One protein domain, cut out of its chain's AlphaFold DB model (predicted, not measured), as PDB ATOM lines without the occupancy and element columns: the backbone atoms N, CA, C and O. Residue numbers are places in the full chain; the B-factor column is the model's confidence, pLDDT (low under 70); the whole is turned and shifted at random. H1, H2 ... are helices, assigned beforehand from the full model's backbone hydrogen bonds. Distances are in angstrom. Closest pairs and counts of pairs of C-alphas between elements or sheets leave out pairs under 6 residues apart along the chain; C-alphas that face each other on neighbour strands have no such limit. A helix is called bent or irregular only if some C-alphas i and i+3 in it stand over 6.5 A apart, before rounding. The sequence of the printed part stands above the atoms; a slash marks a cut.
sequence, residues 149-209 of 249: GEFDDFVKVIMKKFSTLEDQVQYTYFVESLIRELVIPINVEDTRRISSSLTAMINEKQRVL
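This is residues 149 to 209 of the 249 residues of the protein "Eukaryotic translation initiation factor 3 subunit J" of Batrachochytrium dendrobatidis (strain JEL423) (UniProt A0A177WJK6). What shape does the chain make? The longest helix, H3, is one arm of a narrow V whose other arm is H2, with the point of the V at residues 184 to 187; beyond the open end of H2 the chain folds back through residues 163 to 170 into H1, a third, separate arm, and the three make an open zigzag with no packed core. How well formed and how large is it? H2 and H3 come near each other only close to the point of the V, H1 touches no helix, and the whole is loose, with a radius of gyration of the C-alphas of 13.4 A and spans of 33 by 32 by 24 A. What is it built of? The printed part has 61 residues with three named helices, in the order H1, H2, H3, and no named strand; its class is all helix.

Where is the longest helix? H3 holds residues 188 to 209, 22 residues, and measures 31.6 A from first to last C-alpha. It begins with C-alpha 188 at (-26.084, -36.396, 28.976) and ends with C-alpha 209 at (-25.408, -52.953, 55.872). Which helix comes just before it? H2 holds residues 171 to 183, 13 residues, and measures 18.5 A; its z falls from 47.155 at C-alpha 171 to 31.833 at C-alpha 183. Where does the printed part begin? It begins with H1, residues 149 to 162, 14 residues and 20.0 A long, whose first C-alpha, that of Gly 149, is at (-16.092, -58.128, 24.872). Along H1 the z coordinate rises to its end, where the C-alpha of Phe 162 is at (-7.040, -50.553, 41.077).

How does H3 stand to H2? They are close but not clearly touching, with 1 pair of C-alphas within 8 A, and this closest pair, those of Val 183 and Thr 191, is 6.5 A apart. Their lines stand at a shallow tilt of 26 degrees, they run opposite ways, and their centres are 15.1 A apart. Where does H1 stand? H1 and H3 are apart, with no C-alpha of the one within 8 A of the other. H1 and H2 are apart by the same test, although they follow each other in the chain. Which stretches stand free? Residues 149 to 161, which belong to H1, stand free, and so do residues 195 to 209, which belong to H3. Residues 184 to 190, of which 188 to 190 belong to H3, also stand free. What do the backbone N and O atoms show? In H1, H2 and H3 every O i to N i+4 pair is within hydrogen-bond range, and no helix is bent or irregular.

How far does the printed part reach? The two C-alphas farthest apart are those of Pro 185 and Leu 209, at 34.4 A, while the first and last printed C-alphas, those of Gly 149 and Leu 209, are 32.8 A apart. How are the helices linked? The link from H2 to H3 has 4 residues and is tight; the link from H1 to H2 has 8 residues and is short, and no link is long. Is anything missing, or of low confidence? The printed part runs from 149 to 209 with no cut, within a full chain of 249 residues. The mean pLDDT of the printed part of this predicted model is 93.1, and no printed residue is under 70; the mean is 89 for H1, 94 for H2 and 95 for H3.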
ATOM      1  N   GLY A 149     -16.756 -57.070  24.098       89.88
ATOM      2  CA  GLY A 149     -16.092 -58.128  24.872       89.88
ATOM      3  C   GLY A 149     -14.665 -57.751  25.281       89.88
ATOM      4  O   GLY A 149     -14.272 -57.978  26.421       89.88
ATOM      5  N   GLU A 150     -13.926 -57.087  24.390       86.94
ATOM      6  CA  GLU A 150     -12.580 -56.572  24.677       86.94
ATOM      7  C   GLU A 150     -12.628 -55.450  25.719       86.94
ATOM      8  O   GLU A 150     -11.768 -55.397  26.591       86.94
ATOM      9  N   PHE A 151     -13.658 -54.594  25.702       90.00
ATOM     10  CA  PHE A 151     -13.897 -53.628  26.782       90.00
ATOM     11  C   PHE A 151     -14.167 -54.314  28.130       90.00
ATOM     12  O   PHE A 151     -13.618 -53.882  29.145       90.00
ATOM     13  N   ASP A 152     -14.962 -55.390  28.164       90.50
ATOM     14  CA  ASP A 152     -15.209 -56.155  29.396       90.50
ATOM     15  C   ASP A 152     -13.914 -56.806  29.933       90.50
ATOM     16  O   ASP A 152     -13.713 -56.874  31.148       90.50
ATOM     17  N   ASP A 153     -13.007 -57.255  29.057       87.75
ATOM     18  CA  ASP A 153     -11.686 -57.774  29.439       87.75
ATOM     19  C   ASP A 153     -10.710 -56.664  29.866       87.75
ATOM     20  O   ASP A 153     -10.036 -56.799  30.893       87.75
ATOM     21  N   PHE A 154     -10.703 -55.519  29.178       87.88
ATOM     22  CA  PHE A 154      -9.914 -54.341  29.554       87.88
ATOM     23  C   PHE A 154     -10.272 -53.841  30.955       87.88
ATOM     24  O   PHE A 154      -9.389 -53.568  31.772       87.88
ATOM     25  N   VAL A 155     -11.570 -53.804  31.281       89.94
ATOM     26  CA  VAL A 155     -12.056 -53.460  32.623       89.94
ATOM     27  C   VAL A 155     -11.492 -54.417  33.676       89.94
ATOM     28  O   VAL A 155     -11.065 -53.953  34.732       89.94
ATOM     29  N   LYS A 156     -11.397 -55.730  33.414       89.69
ATOM     30  CA  LYS A 156     -10.783 -56.689  34.362       89.69
ATOM     31  C   LYS A 156      -9.300 -56.385  34.597       89.69
ATOM     32  O   LYS A 156      -8.845 -56.430  35.742       89.69
ATOM     33  N   VAL A 157      -8.553 -56.050  33.541       87.50
ATOM     34  CA  VAL A 157      -7.125 -55.688  33.633       87.50
ATOM     35  C   VAL A 157      -6.931 -54.394  34.430       87.50
ATOM     36  O   VAL A 157      -6.082 -54.350  35.324       87.50
ATOM     37  N   ILE A 158      -7.747 -53.366  34.172       88.44
ATOM     38  CA  ILE A 158      -7.734 -52.102  34.923       88.44
ATOM     39  C   ILE A 158      -8.081 -52.338  36.398       88.44
ATOM     40  O   ILE A 158      -7.341 -51.903  37.281       88.44
ATOM     41  N   MET A 159      -9.158 -53.074  36.686       89.62
ATOM     42  CA  MET A 159      -9.580 -53.356  38.062       89.62
ATOM     43  C   MET A 159      -8.495 -54.103  38.849       89.62
ATOM     44  O   MET A 159      -8.251 -53.765  40.003       89.62
ATOM     45  N   LYS A 160      -7.754 -55.027  38.218       88.25
ATOM     46  CA  LYS A 160      -6.598 -55.700  38.841       88.25
ATOM     47  C   LYS A 160      -5.496 -54.722  39.283       88.25
ATOM     48  O   LYS A 160      -4.814 -55.002  40.266       88.25
ATOM     49  N   LYS A 161      -5.310 -53.589  38.592       86.38
ATOM     50  CA  LYS A 161      -4.417 -52.505  39.046       86.38
ATOM     51  C   LYS A 161      -5.068 -51.646  40.132       86.38
ATOM     52  O   LYS A 161      -4.392 -51.286  41.088       86.38
ATOM     53  N   PHE A 162      -6.360 -51.338  40.039       88.56
ATOM     54  CA  PHE A 162      -7.040 -50.553  41.077       88.56
ATOM     55  C   PHE A 162      -7.128 -51.275  42.424       88.56
ATOM     56  O   PHE A 162      -7.030 -50.611  43.453       88.56
ATOM     57  N   SER A 163      -7.169 -52.610  42.452       88.62
ATOM     58  CA  SER A 163      -7.133 -53.365  43.711       88.62
ATOM     59  C   SER A 163      -5.826 -53.240  44.501       88.62
ATOM     60  O   SER A 163      -5.828 -53.514  45.696       88.62
ATOM     61  N   THR A 164      -4.724 -52.748  43.916       89.38
ATOM     62  CA  THR A 164      -3.528 -52.380  44.703       89.38
ATOM     63  C   THR A 164      -3.636 -50.993  45.350       89.38
ATOM     64  O   THR A 164      -2.753 -50.596  46.107       89.38
ATOM     65  N   LEU A 165      -4.686 -50.231  45.024       89.75
ATOM     66  CA  LEU A 165      -4.936 -48.867  45.498       89.75
ATOM     67  C   LEU A 165      -6.117 -48.775  46.480       89.75
ATOM     68  O   LEU A 165      -6.277 -47.732  47.105       89.75
ATOM     69  N   GLU A 166      -6.917 -49.837  46.637       90.69
ATOM     70  CA  GLU A 166      -8.137 -49.857  47.469       90.69
ATOM     71  C   GLU A 166      -7.889 -49.456  48.939       90.69
ATOM     72  O   GLU A 166      -8.700 -48.733  49.517       90.69
ATOM     73  N   ASP A 167      -6.746 -49.842  49.517       92.44
ATOM     74  CA  ASP A 167      -6.363 -49.518  50.905       92.44
ATOM     75  C   ASP A 167      -5.808 -48.087  51.092       92.44
ATOM     76  O   ASP A 167      -5.482 -47.675  52.210       92.44
ATOM     77  N   GLN A 168      -5.655 -47.302  50.019       92.69
ATOM     78  CA  GLN A 168      -5.092 -45.954  50.111       92.69
ATOM     79  C   GLN A 168      -6.113 -44.962  50.681       92.69
ATOM     80  O   GLN A 168      -7.249 -44.874  50.222       92.69
ATOM     81  N   VAL A 169      -5.683 -44.109  51.617       94.62
ATOM     82  CA  VAL A 169      -6.553 -43.118  52.296       94.62
ATOM     83  C   VAL A 169      -7.286 -42.190  51.311       94.62
ATOM     84  O   VAL A 169      -8.391 -41.734  51.587       94.62
ATOM     85  N   GLN A 170      -6.684 -41.919  50.149       93.81
ATOM     86  CA  GLN A 170      -7.244 -41.058  49.100       93.81
ATOM     87  C   GLN A 170      -8.022 -41.826  48.012       93.81
ATOM     88  O   GLN A 170      -8.426 -41.218  47.022       93.81
ATOM     89  N   TYR A 171      -8.266 -43.134  48.169       93.69
ATOM     90  CA  TYR A 171      -8.939 -43.957  47.155       93.69
ATOM     91  C   TYR A 171     -10.332 -43.421  46.788       93.69
ATOM     92  O   TYR A 171     -10.671 -43.338  45.610       93.69
ATOM     93  N   THR A 172     -11.110 -42.943  47.765       93.44
ATOM     94  CA  THR A 172     -12.424 -42.321  47.516       93.44
ATOM     95  C   THR A 172     -12.325 -41.079  46.619       93.44
ATOM     96  O   THR A 172     -13.107 -40.939  45.683       93.44
ATOM     97  N   TYR A 173     -11.341 -40.204  46.865       94.50
ATOM     98  CA  TYR A 173     -11.093 -39.004  46.053       94.50
ATOM     99  C   TYR A 173     -10.606 -39.360  44.640       94.50
ATOM    100  O   TYR A 173     -11.040 -38.758  43.655       94.50
ATOM    101  N   PHE A 174      -9.737 -40.369  44.534       94.69
ATOM    102  CA  PHE A 174      -9.282 -40.914  43.256       94.69
ATOM    103  C   PHE A 174     -10.457 -41.440  42.419       94.69
ATOM    104  O   PHE A 174     -10.595 -41.047  41.264       94.69
ATOM    105  N   VAL A 175     -11.336 -42.261  43.004       93.56
ATOM    106  CA  VAL A 175     -12.508 -42.820  42.312       93.56
ATOM    107  C   VAL A 175     -13.485 -41.722  41.880       93.56
ATOM    108  O   VAL A 175     -13.972 -41.765  40.752       93.56
ATOM    109  N   GLU A 176     -13.747 -40.717  42.723       93.56
ATOM    110  CA  GLU A 176     -14.600 -39.578  42.346       93.56
ATOM    111  C   GLU A 176     -14.024 -38.812  41.143       93.56
ATOM    112  O   GLU A 176     -14.734 -38.536  40.175       93.56
ATOM    113  N   SER A 177     -12.724 -38.507  41.190       95.69
ATOM    114  CA  SER A 177     -12.022 -37.771  40.132       95.69
ATOM    115  C   SER A 177     -11.979 -38.569  38.826       95.69
ATOM    116  O   SER A 177     -12.289 -38.031  37.766       95.69
ATOM    117  N   LEU A 178     -11.675 -39.869  38.900       94.38
ATOM    118  CA  LEU A 178     -11.644 -40.771  37.749       94.38
ATOM    119  C   LEU A 178     -13.012 -40.862  37.062       94.38
ATOM    120  O   LEU A 178     -13.096 -40.714  35.846       94.38
ATOM    121  N   ILE A 179     -14.090 -41.079  37.827       94.12
ATOM    122  CA  ILE A 179     -15.449 -41.141  37.269       94.12
ATOM    123  C   ILE A 179     -15.805 -39.813  36.597       94.12
ATOM    124  O   ILE A 179     -16.396 -39.827  35.519       94.12
ATOM    125  N   ARG A 180     -15.427 -38.678  37.201       93.94
ATOM    126  CA  ARG A 180     -15.685 -37.346  36.643       93.94
ATOM    127  C   ARG A 180     -15.017 -37.159  35.282       93.94
ATOM    128  O   ARG A 180     -15.711 -36.774  34.350       93.94
ATOM    129  N   GLU A 181     -13.727 -37.466  35.155       96.31
ATOM    130  CA  GLU A 181     -13.001 -37.354  33.878       96.31
ATOM    131  C   GLU A 181     -13.562 -38.310  32.810       96.31
ATOM    132  O   GLU A 181     -13.781 -37.908  31.666       96.31
ATOM    133  N   LEU A 182     -13.891 -39.555  33.184       93.94
ATOM    134  CA  LEU A 182     -14.439 -40.557  32.259       93.94
ATOM    135  C   LEU A 182     -15.806 -40.180  31.664       93.94
ATOM    136  O   LEU A 182     -16.119 -40.634  30.564       93.94
ATOM    137  N   VAL A 183     -16.625 -39.373  32.352       95.69
ATOM    138  CA  VAL A 183     -17.943 -38.952  31.833       95.69
ATOM    139  C   VAL A 183     -17.919 -37.652  31.024       95.69
ATOM    140  O   VAL A 183     -18.906 -37.369  30.353       95.69
ATOM    141  N   ILE A 184     -16.819 -36.886  31.008       95.19
ATOM    142  CA  ILE A 184     -16.696 -35.654  30.197       95.19
ATOM    143  C   ILE A 184     -17.009 -35.874  28.700       95.19
ATOM    144  O   ILE A 184     -17.766 -35.073  28.147       95.19
ATOM    145  N   PRO A 185     -16.484 -36.914  28.013       95.94
ATOM    146  CA  PRO A 185     -16.791 -37.150  26.598       95.94
ATOM    147  C   PRO A 185     -18.146 -37.842  26.361       95.94
ATOM    148  O   PRO A 185     -18.538 -38.043  25.212       95.94
ATOM    149  N   ILE A 186     -18.859 -38.244  27.419       94.38
ATOM    150  CA  ILE A 186     -20.109 -39.005  27.330       94.38
ATOM    151  C   ILE A 186     -21.297 -38.037  27.238       94.38
ATOM    152  O   ILE A 186     -21.332 -36.986  27.877       94.38
ATOM    153  N   ASN A 187     -22.315 -38.380  26.443       96.75
ATOM    154  CA  ASN A 187     -23.513 -37.544  26.344       96.75
ATOM    155  C   ASN A 187     -24.348 -37.558  27.647       96.75
ATOM    156  O   ASN A 187     -24.198 -38.412  28.527       96.75
ATOM    157  N   VAL A 188     -25.271 -36.601  27.763       95.31
ATOM    158  CA  VAL A 188     -26.084 -36.396  28.976       95.31
ATOM    159  C   VAL A 188     -26.961 -37.609  29.319       95.31
ATOM    160  O   VAL A 188     -27.159 -37.900  30.498       95.31
ATOM    161  N   GLU A 189     -27.480 -38.331  28.326       96.81
ATOM    162  CA  GLU A 189     -28.422 -39.434  28.552       96.81
ATOM    163  C   GLU A 189     -27.705 -40.714  29.009       96.81
ATOM    164  O   GLU A 189     -28.106 -41.347  29.989       96.81
ATOM    165  N   ASP A 190     -26.568 -41.035  28.392       95.69
ATOM    166  CA  ASP A 190     -25.674 -42.095  28.861       95.69
ATOM    167  C   ASP A 190     -25.135 -41.789  30.273       95.69
ATOM    168  O   ASP A 190     -25.105 -42.674  31.133       95.69
ATOM    169  N   THR A 191     -24.813 -40.523  30.565       96.00
ATOM    170  CA  THR A 191     -24.386 -40.077  31.905       96.00
ATOM    171  C   THR A 191     -25.492 -40.259  32.956       96.00
ATOM    172  O   THR A 191     -25.225 -40.726  34.067       96.00
ATOM    173  N   ARG A 192     -26.763 -39.984  32.617       96.25
ATOM    174  CA  ARG A 192     -27.917 -40.281  33.494       96.25
ATOM    175  C   ARG A 192     -28.071 -41.778  33.767       96.25
ATOM    176  O   ARG A 192     -28.370 -42.158  34.904       96.25
ATOM    177  N   ARG A 193     -27.833 -42.637  32.767       95.81
ATOM    178  CA  ARG A 193     -27.848 -44.100  32.948       95.81
ATOM    179  C   ARG A 193     -26.750 -44.555  33.915       95.81
ATOM    180  O   ARG A 193     -27.027 -45.361  34.802       95.81
ATOM    181  N   ILE A 194     -25.537 -44.010  33.797       95.31
ATOM    182  CA  ILE A 194     -24.419 -44.294  34.716       95.31
ATOM    183  C   ILE A 194     -24.762 -43.840  36.147       95.31
ATOM    184  O   ILE A 194     -24.619 -44.620  37.088       95.31
ATOM    185  N   SER A 195     -25.307 -42.631  36.318       95.56
ATOM    186  CA  SER A 195     -25.750 -42.111  37.626       95.56
ATOM    187  C   SER A 195     -26.844 -42.974  38.281       95.56
ATOM    188  O   SER A 195     -26.802 -43.268  39.482       95.56
ATOM    189  N   SER A 196     -27.786 -43.480  37.480       97.19
ATOM    190  CA  SER A 196     -28.823 -44.413  37.946       97.19
ATOM    191  C   SER A 196     -28.223 -45.739  38.438       97.19
ATOM    192  O   SER A 196     -28.646 -46.264  39.469       97.19
ATOM    193  N   SER A 197     -27.190 -46.248  37.755       95.94
ATOM    194  CA  SER A 197     -26.434 -47.436  38.182       95.94
ATOM    195  C   SER A 197     -25.710 -47.209  39.516       95.94
ATOM    196  O   SER A 197     -25.814 -48.028  40.431       95.94
ATOM    197  N   LEU A 198     -25.056 -46.054  39.687       95.56
ATOM    198  CA  LEU A 198     -24.407 -45.688  40.952       95.56
ATOM    199  C   LEU A 198     -25.418 -45.598  42.108       95.56
ATOM    200  O   LEU A 198     -25.155 -46.092  43.204       95.56
ATOM    201  N   THR A 199     -26.605 -45.044  41.851       96.75
ATOM    202  CA  THR A 199     -27.701 -44.971  42.832       96.75
ATOM    203  C   THR A 199     -28.192 -46.367  43.237       96.75
ATOM    204  O   THR A 199     -28.387 -46.637  44.423       96.75
ATOM    205  N   ALA A 200     -28.320 -47.297  42.284       97.25
ATOM    206  CA  ALA A 200     -28.646 -48.693  42.580       97.25
ATOM    207  C   ALA A 200     -27.566 -49.370  43.450       97.25
ATOM    208  O   ALA A 200     -27.900 -50.066  44.410       97.25
ATOM    209  N   MET A 201     -26.282 -49.103  43.186       96.25
ATOM    210  CA  MET A 201     -25.166 -49.608  44.000       96.25
ATOM    211  C   MET A 201     -25.156 -49.042  45.429       96.25
ATOM    212  O   MET A 201     -24.815 -49.765  46.366       96.25
ATOM    213  N   ILE A 202     -25.555 -47.779  45.627       95.69
ATOM    214  CA  ILE A 202     -25.725 -47.186  46.968       95.69
ATOM    215  C   ILE A 202     -26.824 -47.928  47.736       95.69
ATOM    216  O   ILE A 202     -26.594 -48.354  48.871       95.69
ATOM    217  N   ASN A 203     -27.981 -48.148  47.107       96.25
ATOM    218  CA  ASN A 203     -29.101 -48.871  47.714       96.25
ATOM    219  C   ASN A 203     -28.720 -50.314  48.085       96.25
ATOM    220  O   ASN A 203     -29.073 -50.785  49.166       96.25
ATOM    221  N   GLU A 204     -27.947 -51.000  47.240       95.44
ATOM    222  CA  GLU A 204     -27.456 -52.350  47.533       95.44
ATOM    223  C   GLU A 204     -26.461 -52.361  48.707       95.44
ATOM    224  O   GLU A 204     -26.601 -53.175  49.623       95.44
ATOM    225  N   LYS A 205     -25.516 -51.410  48.768       94.19
ATOM    226  CA  LYS A 205     -24.621 -51.264  49.933       94.19
ATOM    227  C   LYS A 205     -25.404 -50.992  51.222       94.19
ATOM    228  O   LYS A 205     -25.127 -51.619  52.244       94.19
ATOM    229  N   GLN A 206     -26.413 -50.120  51.184       93.81
ATOM    230  CA  GLN A 206     -27.296 -49.870  52.330       93.81
ATOM    231  C   GLN A 206     -28.090 -51.121  52.737       93.81
ATOM    232  O   GLN A 206     -28.222 -51.395  53.933       93.81
ATOM    233  N   ARG A 207     -28.583 -51.911  51.772       94.38
ATOM    234  CA  ARG A 207     -29.281 -53.180  52.032       94.38
ATOM    235  C   ARG A 207     -28.374 -54.173  52.753       94.38
ATOM    236  O   ARG A 207     -28.771 -54.697  53.791       94.38
ATOM    237  N   VAL A 208     -27.150 -54.378  52.263       93.06
ATOM    238  CA  VAL A 208     -26.160 -55.275  52.885       93.06
ATOM    239  C   VAL A 208     -25.804 -54.818  54.304       93.06
ATOM    240  O   VAL A 208     -25.768 -55.642  55.222       93.06
ATOM    241  N   LEU A 209     -25.625 -53.510  54.531       90.44
ATOM    242  CA  LEU A 209     -25.408 -52.953  55.872       90.44
ATOM    243  C   LEU A 209     -26.597 -53.241  56.806       90.44
ATOM    244  O   LEU A 209     -26.398 -53.832  57.871       90.44
TER     245      LEU A 209